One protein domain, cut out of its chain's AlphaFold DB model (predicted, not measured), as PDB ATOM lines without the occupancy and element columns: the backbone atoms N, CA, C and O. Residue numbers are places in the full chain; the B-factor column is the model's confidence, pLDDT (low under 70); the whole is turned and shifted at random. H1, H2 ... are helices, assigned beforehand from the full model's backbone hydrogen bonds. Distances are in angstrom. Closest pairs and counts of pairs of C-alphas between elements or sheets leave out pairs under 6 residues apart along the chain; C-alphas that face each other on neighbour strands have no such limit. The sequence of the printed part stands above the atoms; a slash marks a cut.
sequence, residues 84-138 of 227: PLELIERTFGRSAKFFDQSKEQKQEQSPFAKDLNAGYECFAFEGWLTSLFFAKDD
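AT A GLANCE: This is residues 84 to 138 of the 227 residues of an uncharacterized protein of Symbiodinium microadriaticum (UniProt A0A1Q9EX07). The model is an open, drawn-out chain with a helical arm at each end: residues 84 to 97, nearly all in helix H1, stick out at one end, and residues 123 to 138, with helix H3, stick out at the other. Between the arms lie the short helix H2 and a long loop, residues 110 to 124, that runs out from H2 and folds back before it leads into H3; no two helices pack into a core. The printed part has 55 residues with three named helices, in the order H1, H2, H3, and no named strand; its class is all helix. It is extended, with a radius of gyration of the C-alphas of 16.2 A, and the C-alphas span 55 by 23 by 21 A, the two arms making the length.

IN THESE COORDINATES: Find C-alpha 85 at (221.630, 247.714, 342.123); there H1 begins, and it runs over residues 85 to 99, 21.0 A from first to last C-alpha, to C-alpha 99 at (202.276, 255.894, 342.406). Read on to H2, residues 103 to 109, which measures 10.1 A. Then pass the long stretch with no named element, residues 110 to 124, and find H3 at residues 125 to 134, 13.8 A long, ending at C-alpha 134 at (179.342, 248.631, 324.682).

HOW THE PARTS SIT: Begin where H1 gives way to H2: the link between them is tight, with 3 residues. The two helices are close but not clearly touching; look at Phe 98 and Lys 106, whose C-alphas are the closest of the two, 7.1 A apart. Their lines stand at a steep tilt of 62 degrees, and they run opposite ways. Go on to H3, and you find it apart from H2 and apart from H1. In the backbones of H1, H2 and H3, every O i to N i+4 pair is within hydrogen-bond range.

THE WHOLE: Compare the first and last printed C-alphas, those of Pro 84 and Asp 138: they are the two farthest apart in the domain, at 55.6 A. The printed residues run from 84 to 138 without a cut, within a full chain of 227 residues. The link from H2 to H3 is long, with 15 residues. In the B-factor column the mean pLDDT of the printed part is 84.1; look at residues 124 to 138, which are under 70, and at H3, whose mean is 57, beside 96 for H1 and 96 for H2.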
ATOM      1  N   PRO A  84     224.332 250.231 338.961       96.12
ATOM      2  CA  PRO A  84     224.379 249.710 340.324       96.12
ATOM      3  C   PRO A  84     222.990 249.332 340.847       96.12
ATOM      4  O   PRO A  84     222.039 250.094 340.665       96.12
ATOM      5  N   LEU A  85     222.893 248.205 341.559       92.75
ATOM      6  CA  LEU A  85     221.630 247.714 342.123       92.75
ATOM      7  C   LEU A  85     220.967 248.749 343.048       92.75
ATOM      8  O   LEU A  85     219.786 249.038 342.889       92.75
ATOM      9  N   GLU A  86     221.744 249.415 343.907       96.25
ATOM     10  CA  GLU A  86     221.243 250.464 344.810       96.25
ATOM     11  C   GLU A  86     220.552 251.616 344.051       96.25
ATOM     12  O   GLU A  86     219.548 252.173 344.498       96.25
ATOM     13  N   LEU A  87     221.062 251.987 342.868       96.88
ATOM     14  CA  LEU A  87     220.444 253.028 342.044       96.88
ATOM     15  C   LEU A  87     219.103 252.558 341.472       96.88
ATOM     16  O   LEU A  87     218.159 253.353 341.420       96.88
ATOM     17  N   ILE A  88     219.027 251.294 341.053       95.75
ATOM     18  CA  ILE A  88     217.800 250.666 340.553       95.75
ATOM     19  C   ILE A  88     216.753 250.656 341.668       95.75
ATOM     20  O   ILE A  88     215.697 251.268 341.508       95.75
ATOM     21  N   GLU A  89     217.079 250.078 342.823       96.31
ATOM     22  CA  GLU A  89     216.193 249.994 343.992       96.31
ATOM     23  C   GLU A  89     215.709 251.372 344.445       96.31
ATOM     24  O   GLU A  89     214.511 251.594 344.633       96.31
ATOM     25  N   ARG A  90     216.614 252.352 344.537       96.94
ATOM     26  CA  ARG A  90     216.251 253.729 344.892       96.94
ATOM     27  C   ARG A  90     215.293 254.358 343.881       96.94
ATOM     28  O   ARG A  90     214.420 255.136 344.269       96.94
ATOM     29  N   THR A  91     215.465 254.069 342.593       97.06
ATOM     30  CA  THR A  91     214.606 254.607 341.527       97.06
ATOM     31  C   THR A  91     213.228 253.953 341.559       97.06
ATOM     32  O   THR A  91     212.226 254.669 341.547       97.06
ATOM     33  N   PHE A  92     213.164 252.628 341.711       96.19
ATOM     34  CA  PHE A  92     211.906 251.908 341.909       96.19
ATOM     35  C   PHE A  92     211.182 252.362 343.178       96.19
ATOM     36  O   PHE A  92     209.991 252.647 343.119       96.19
ATOM     37  N   GLY A  93     211.891 252.557 344.292       96.19
ATOM     38  CA  GLY A  93     211.300 253.061 345.532       96.19
ATOM     39  C   GLY A  93     210.721 254.474 345.400       96.19
ATOM     40  O   GLY A  93     209.675 254.777 345.973       96.19
ATOM     41  N   ARG A  94     211.356 255.357 344.617       97.12
ATOM     42  CA  ARG A  94     210.786 256.680 344.292       97.12
ATOM     43  C   ARG A  94     209.553 256.567 343.402       97.12
ATOM     44  O   ARG A  94     208.583 257.279 343.642       97.12
ATOM     45  N   SER A  95     209.594 255.678 342.412       96.75
ATOM     46  CA  SER A  95     208.459 255.396 341.533       96.75
ATOM     47  C   SER A  95     207.259 254.885 342.337       96.75
ATOM     48  O   SER A  95     206.184 255.470 342.264       96.75
ATOM     49  N   ALA A  96     207.462 253.888 343.204       95.81
ATOM     50  CA  ALA A  96     206.425 253.348 344.082       95.81
ATOM     51  C   ALA A  96     205.783 254.443 344.948       95.81
ATOM     52  O   ALA A  96     204.566 254.598 344.940       95.81
ATOM     53  N   LYS A  97     206.598 255.287 345.600       97.19
ATOM     54  CA  LYS A  97     206.105 256.429 346.394       97.19
ATOM     55  C   LYS A  97     205.322 257.456 345.578       97.19
ATOM     56  O   LYS A  97     204.433 258.100 346.122       97.19
ATOM     57  N   PHE A  98     205.670 257.666 344.309       97.50
ATOM     58  CA  PHE A  98     204.888 258.527 343.423       97.50
ATOM     59  C   PHE A  98     203.533 257.890 343.104       97.50
ATOM     60  O   PHE A  98     202.509 258.561 343.199       97.50
ATOM     61  N   PHE A  99     203.508 256.596 342.774       95.81
ATOM     62  CA  PHE A  99     202.276 255.894 342.406       95.81
ATOM     63  C   PHE A  99     201.309 255.657 343.573       95.81
ATOM     64  O   PHE A  99     200.105 255.600 343.314       95.81
ATOM     65  N   ASP A 100     201.808 255.629 344.811       96.75
ATOM     66  CA  ASP A 100     201.029 255.543 346.060       96.75
ATOM     67  C   ASP A 100     200.205 256.814 346.370       96.75
ATOM     68  O   ASP A 100     199.276 256.806 347.173       96.75
ATOM     69  N   GLN A 101     200.505 257.932 345.704       97.06
ATOM     70  CA  GLN A 101     199.745 259.174 345.852       97.06
ATOM     71  C   GLN A 101     198.354 259.096 345.202       97.06
ATOM     72  O   GLN A 101     198.096 258.285 344.299       97.06
ATOM     73  N   SER A 102     197.467 260.023 345.587       96.12
ATOM     74  CA  SER A 102     196.151 260.157 344.955       96.12
ATOM     75  C   SER A 102     196.272 260.514 343.467       96.12
ATOM     76  O   SER A 102     197.291 261.028 342.991       96.12
ATOM     77  N   LYS A 103     195.215 260.247 342.695       94.00
ATOM     78  CA  LYS A 103     195.182 260.578 341.263       94.00
ATOM     79  C   LYS A 103     195.385 262.077 341.027       94.00
ATOM     80  O   LYS A 103     196.132 262.446 340.124       94.00
ATOM     81  N   GLU A 104     194.753 262.910 341.846       95.44
ATOM     82  CA  GLU A 104     194.812 264.371 341.777       95.44
ATOM     83  C   GLU A 104     196.237 264.863 342.043       95.44
ATOM     84  O   GLU A 104     196.767 265.654 341.267       95.44
ATOM     85  N   GLN A 105     196.898 264.320 343.070       97.31
ATOM     86  CA  GLN A 105     198.282 264.665 343.404       97.31
ATOM     87  C   GLN A 105     199.253 264.311 342.272       97.31
ATOM     88  O   GLN A 105     200.113 265.120 341.919       97.31
ATOM     89  N   LYS A 106     199.091 263.133 341.656       96.69
ATOM     90  CA  LYS A 106     199.917 262.708 340.513       96.69
ATOM     91  C   LYS A 106     199.704 263.593 339.286       96.69
ATOM     92  O   LYS A 106     200.673 263.944 338.616       96.69
ATOM     93  N   GLN A 107     198.456 263.976 339.007       95.62
ATOM     94  CA  GLN A 107     198.115 264.882 337.904       95.62
ATOM     95  C   GLN A 107     198.648 266.301 338.125       95.62
ATOM     96  O   GLN A 107     199.079 266.937 337.167       95.62
ATOM     97  N   GLU A 108     198.649 266.789 339.365       97.00
ATOM     98  CA  GLU A 108     199.192 268.104 339.712       97.00
ATOM     99  C   GLU A 108     200.727 268.133 339.633       97.00
ATOM    100  O   GLU A 108     201.301 269.060 339.064       97.00
ATOM    101  N   GLN A 109     201.405 267.107 340.158       96.62
ATOM    102  CA  GLN A 109     202.873 267.026 340.154       96.62
ATOM    103  C   GLN A 109     203.457 266.717 338.773       96.62
ATOM    104  O   GLN A 109     204.592 267.091 338.479       96.62
ATOM    105  N   SER A 110     202.712 265.992 337.940       95.94
ATOM    106  CA  SER A 110     203.176 265.533 336.637       95.94
ATOM    107  C   SER A 110     202.042 265.590 335.609       95.94
ATOM    108  O   SER A 110     201.559 264.549 335.164       95.94
ATOM    109  N   PRO A 111     201.572 266.790 335.224       94.69
ATOM    110  CA  PRO A 111     200.528 266.908 334.216       94.69
ATOM    111  C   PRO A 111     201.023 266.333 332.887       94.69
ATOM    112  O   PRO A 111     202.133 266.631 332.444       94.69
ATOM    113  N   PHE A 112     200.200 265.504 332.245       96.00
ATOM    114  CA  PHE A 112     200.552 264.929 330.954       96.00
ATOM    115  C   PHE A 112     200.561 266.000 329.857       96.00
ATOM    116  O   PHE A 112     199.539 266.632 329.572       96.00
ATOM    117  N   ALA A 113     201.711 266.171 329.212       94.38
ATOM    118  CA  ALA A 113     201.911 267.048 328.069       94.38
ATOM    119  C   ALA A 113     202.054 266.195 326.800       94.38
ATOM    120  O   ALA A 113     203.089 265.570 326.556       94.38
ATOM    121  N   LYS A 114     200.985 266.145 325.994       92.81
ATOM    122  CA  LYS A 114     200.876 265.267 324.815       92.81
ATOM    123  C   LYS A 114     201.948 265.542 323.756       92.81
ATOM    124  O   LYS A 114     202.391 264.624 323.077       92.81
ATOM    125  N   ASP A 115     202.343 266.797 323.604       94.69
ATOM    126  CA  ASP A 115     203.392 267.250 322.690       94.69
ATOM    127  C   ASP A 115     204.789 266.771 323.104       94.69
ATOM    128  O   ASP A 115     205.638 266.543 322.243       94.69
ATOM    129  N   LEU A 116     205.006 266.562 324.403       95.62
ATOM    130  CA  LEU A 116     206.254 266.030 324.951       95.62
ATOM    131  C   LEU A 116     206.207 264.516 325.182       95.62
ATOM    132  O   LEU A 116     207.245 263.914 325.450       95.62
ATOM    133  N   ASN A 117     205.017 263.909 325.091       93.38
ATOM    134  CA  ASN A 117     204.758 262.524 325.479       93.38
ATOM    135  C   ASN A 117     205.316 262.212 326.883       93.38
ATOM    136  O   ASN A 117     205.973 261.193 327.102       93.38
ATOM    137  N   ALA A 118     205.114 263.147 327.812       94.25
ATOM    138  CA  ALA A 118     205.688 263.109 329.150       94.25
ATOM    139  C   ALA A 118     204.660 263.541 330.197       94.25
ATOM    140  O   ALA A 118     203.786 264.363 329.926       94.25
ATOM    141  N   GLY A 119     204.799 263.002 331.406       95.25
ATOM    142  CA  GLY A 119     203.905 263.245 332.536       95.25
ATOM    143  C   GLY A 119     203.094 262.008 332.928       95.25
ATOM    144  O   GLY A 119     203.221 260.947 332.318       95.25
ATOM    145  N   TYR A 120     202.266 262.135 333.962       95.75
ATOM    146  CA  TYR A 120     201.386 261.073 334.440       95.75
ATOM    147  C   TYR A 120     200.114 260.988 333.592       95.75
ATOM    148  O   TYR A 120     199.230 261.845 333.664       95.75
ATOM    149  N   GLU A 121     199.999 259.910 332.822       91.94
ATOM    150  CA  GLU A 121     198.783 259.540 332.107       91.94
ATOM    151  C   GLU A 121     198.032 258.457 332.892       91.94
ATOM    152  O   GLU A 121     198.527 257.354 333.117       91.94
ATOM    153  N   CYS A 122     196.816 258.776 333.332       84.94
ATOM    154  CA  CYS A 122     195.917 257.791 333.918       84.94
ATOM    155  C   CYS A 122     194.980 257.295 332.819       84.94
ATOM    156  O   CYS A 122     193.991 257.962 332.500       84.94
ATOM    157  N   PHE A 123     195.277 256.126 332.249       75.62
ATOM    158  CA  PHE A 123     194.314 255.421 331.414       75.62
ATOM    159  C   PHE A 123     193.141 255.025 332.305       75.62
ATOM    160  O   PHE A 123     193.248 254.123 333.135       75.62
ATOM    161  N   ALA A 124     192.018 255.727 332.174       59.56
ATOM    162  CA  ALA A 124     190.771 255.284 332.774       59.56
ATOM    163  C   ALA A 124     190.374 253.973 332.082       59.56
ATOM    164  O   ALA A 124     189.715 253.976 331.043       59.56
ATOM    165  N   PHE A 125     190.820 252.851 332.644       54.28
ATOM    166  CA  PHE A 125     190.509 251.500 332.180       54.28
ATOM    167  C   PHE A 125     188.992 251.283 332.044       54.28
ATOM    168  O   PHE A 125     188.537 250.580 331.146       54.28
ATOM    169  N   GLU A 126     188.200 251.997 332.850       53.88
ATOM    170  CA  GLU A 126     186.738 252.045 332.771       53.88
ATOM    171  C   GLU A 126     186.218 252.512 331.405       53.88
ATOM    172  O   GLU A 126     185.236 251.963 330.912       53.88
ATOM    173  N   GLY A 127     186.885 253.464 330.744       55.38
ATOM    174  CA  GLY A 127     186.503 253.932 329.407       55.38
ATOM    175  C   GLY A 127     186.835 252.916 328.314       55.38
ATOM    176  O   GLY A 127     186.067 252.737 327.369       55.38
ATOM    177  N   TRP A 128     187.952 252.199 328.462       59.66
ATOM    178  CA  TRP A 128     188.337 251.168 327.503       59.66
ATOM    179  C   TRP A 128     187.442 249.938 327.629       59.66
ATOM    180  O   TRP A 128     186.864 249.544 326.622       59.66
ATOM    181  N   LEU A 129     187.221 249.407 328.839       57.19
ATOM    182  CA  LEU A 129     186.290 248.295 329.061       57.19
ATOM    183  C   LEU A 129     184.873 248.651 328.607       57.19
ATOM    184  O   LEU A 129     184.246 247.872 327.893       57.19
ATOM    185  N   THR A 130     184.365 249.837 328.955       54.94
ATOM    186  CA  THR A 130     183.034 250.236 328.484       54.94
ATOM    187  C   THR A 130     182.985 250.368 326.962       54.94
ATOM    188  O   THR A 130     182.031 249.893 326.356       54.94
ATOM    189  N   SER A 131     184.013 250.902 326.301       54.84
ATOM    190  CA  SER A 131     184.040 250.922 324.831       54.84
ATOM    191  C   SER A 131     184.163 249.519 324.218       54.84
ATOM    192  O   SER A 131     183.475 249.214 323.249       54.84
ATOM    193  N   LEU A 132     184.953 248.620 324.809       60.41
ATOM    194  CA  LEU A 132     185.144 247.259 324.309       60.41
ATOM    195  C   LEU A 132     183.859 246.421 324.427       60.41
ATOM    196  O   LEU A 132     183.565 245.624 323.537       60.41
ATOM    197  N   PHE A 133     183.078 246.626 325.494       57.66
ATOM    198  CA  PHE A 133     181.839 245.882 325.747       57.66
ATOM    199  C   PHE A 133     180.568 246.562 325.220       57.66
ATOM    200  O   PHE A 133     179.591 245.868 324.942       57.66
ATOM    201  N   PHE A 134     180.553 247.889 325.059       57.66
ATOM    202  CA  PHE A 134     179.342 248.631 324.682       57.66
ATOM    203  C   PHE A 134     179.412 249.332 323.320       57.66
ATOM    204  O   PHE A 134     178.364 249.734 322.824       57.66
ATOM    205  N   ALA A 135     180.574 249.448 322.661       49.69
ATOM    206  CA  ALA A 135     180.677 250.216 321.412       49.69
ATOM    207  C   ALA A 135     180.296 249.455 320.127       49.69
ATOM    208  O   ALA A 135     180.628 249.940 319.046       49.69
ATOM    209  N   LYS A 136     179.637 248.283 320.186       48.16
ATOM    210  CA  LYS A 136     179.414 247.491 318.960       48.16
ATOM    211  C   LYS A 136     177.995 247.204 318.490       48.16
ATOM    212  O   LYS A 136     177.896 246.770 317.357       48.16
ATOM    213  N   ASP A 137     176.921 247.515 319.211       48.19
ATOM    214  CA  ASP A 137     175.579 247.353 318.622       48.19
ATOM    215  C   ASP A 137     174.536 248.289 319.244       48.19
ATOM    216  O   ASP A 137     173.843 247.930 320.201       48.19
ATOM    217  N   ASP A 138     174.322 249.449 318.615       52.84
ATOM    218  CA  ASP A 138     173.112 250.263 318.831       52.84
ATOM    219  C   ASP A 138     171.828 249.460 318.518       52.84
ATOM    220  O   ASP A 138     170.752 249.749 319.042       52.84
TER     221      ASP A 138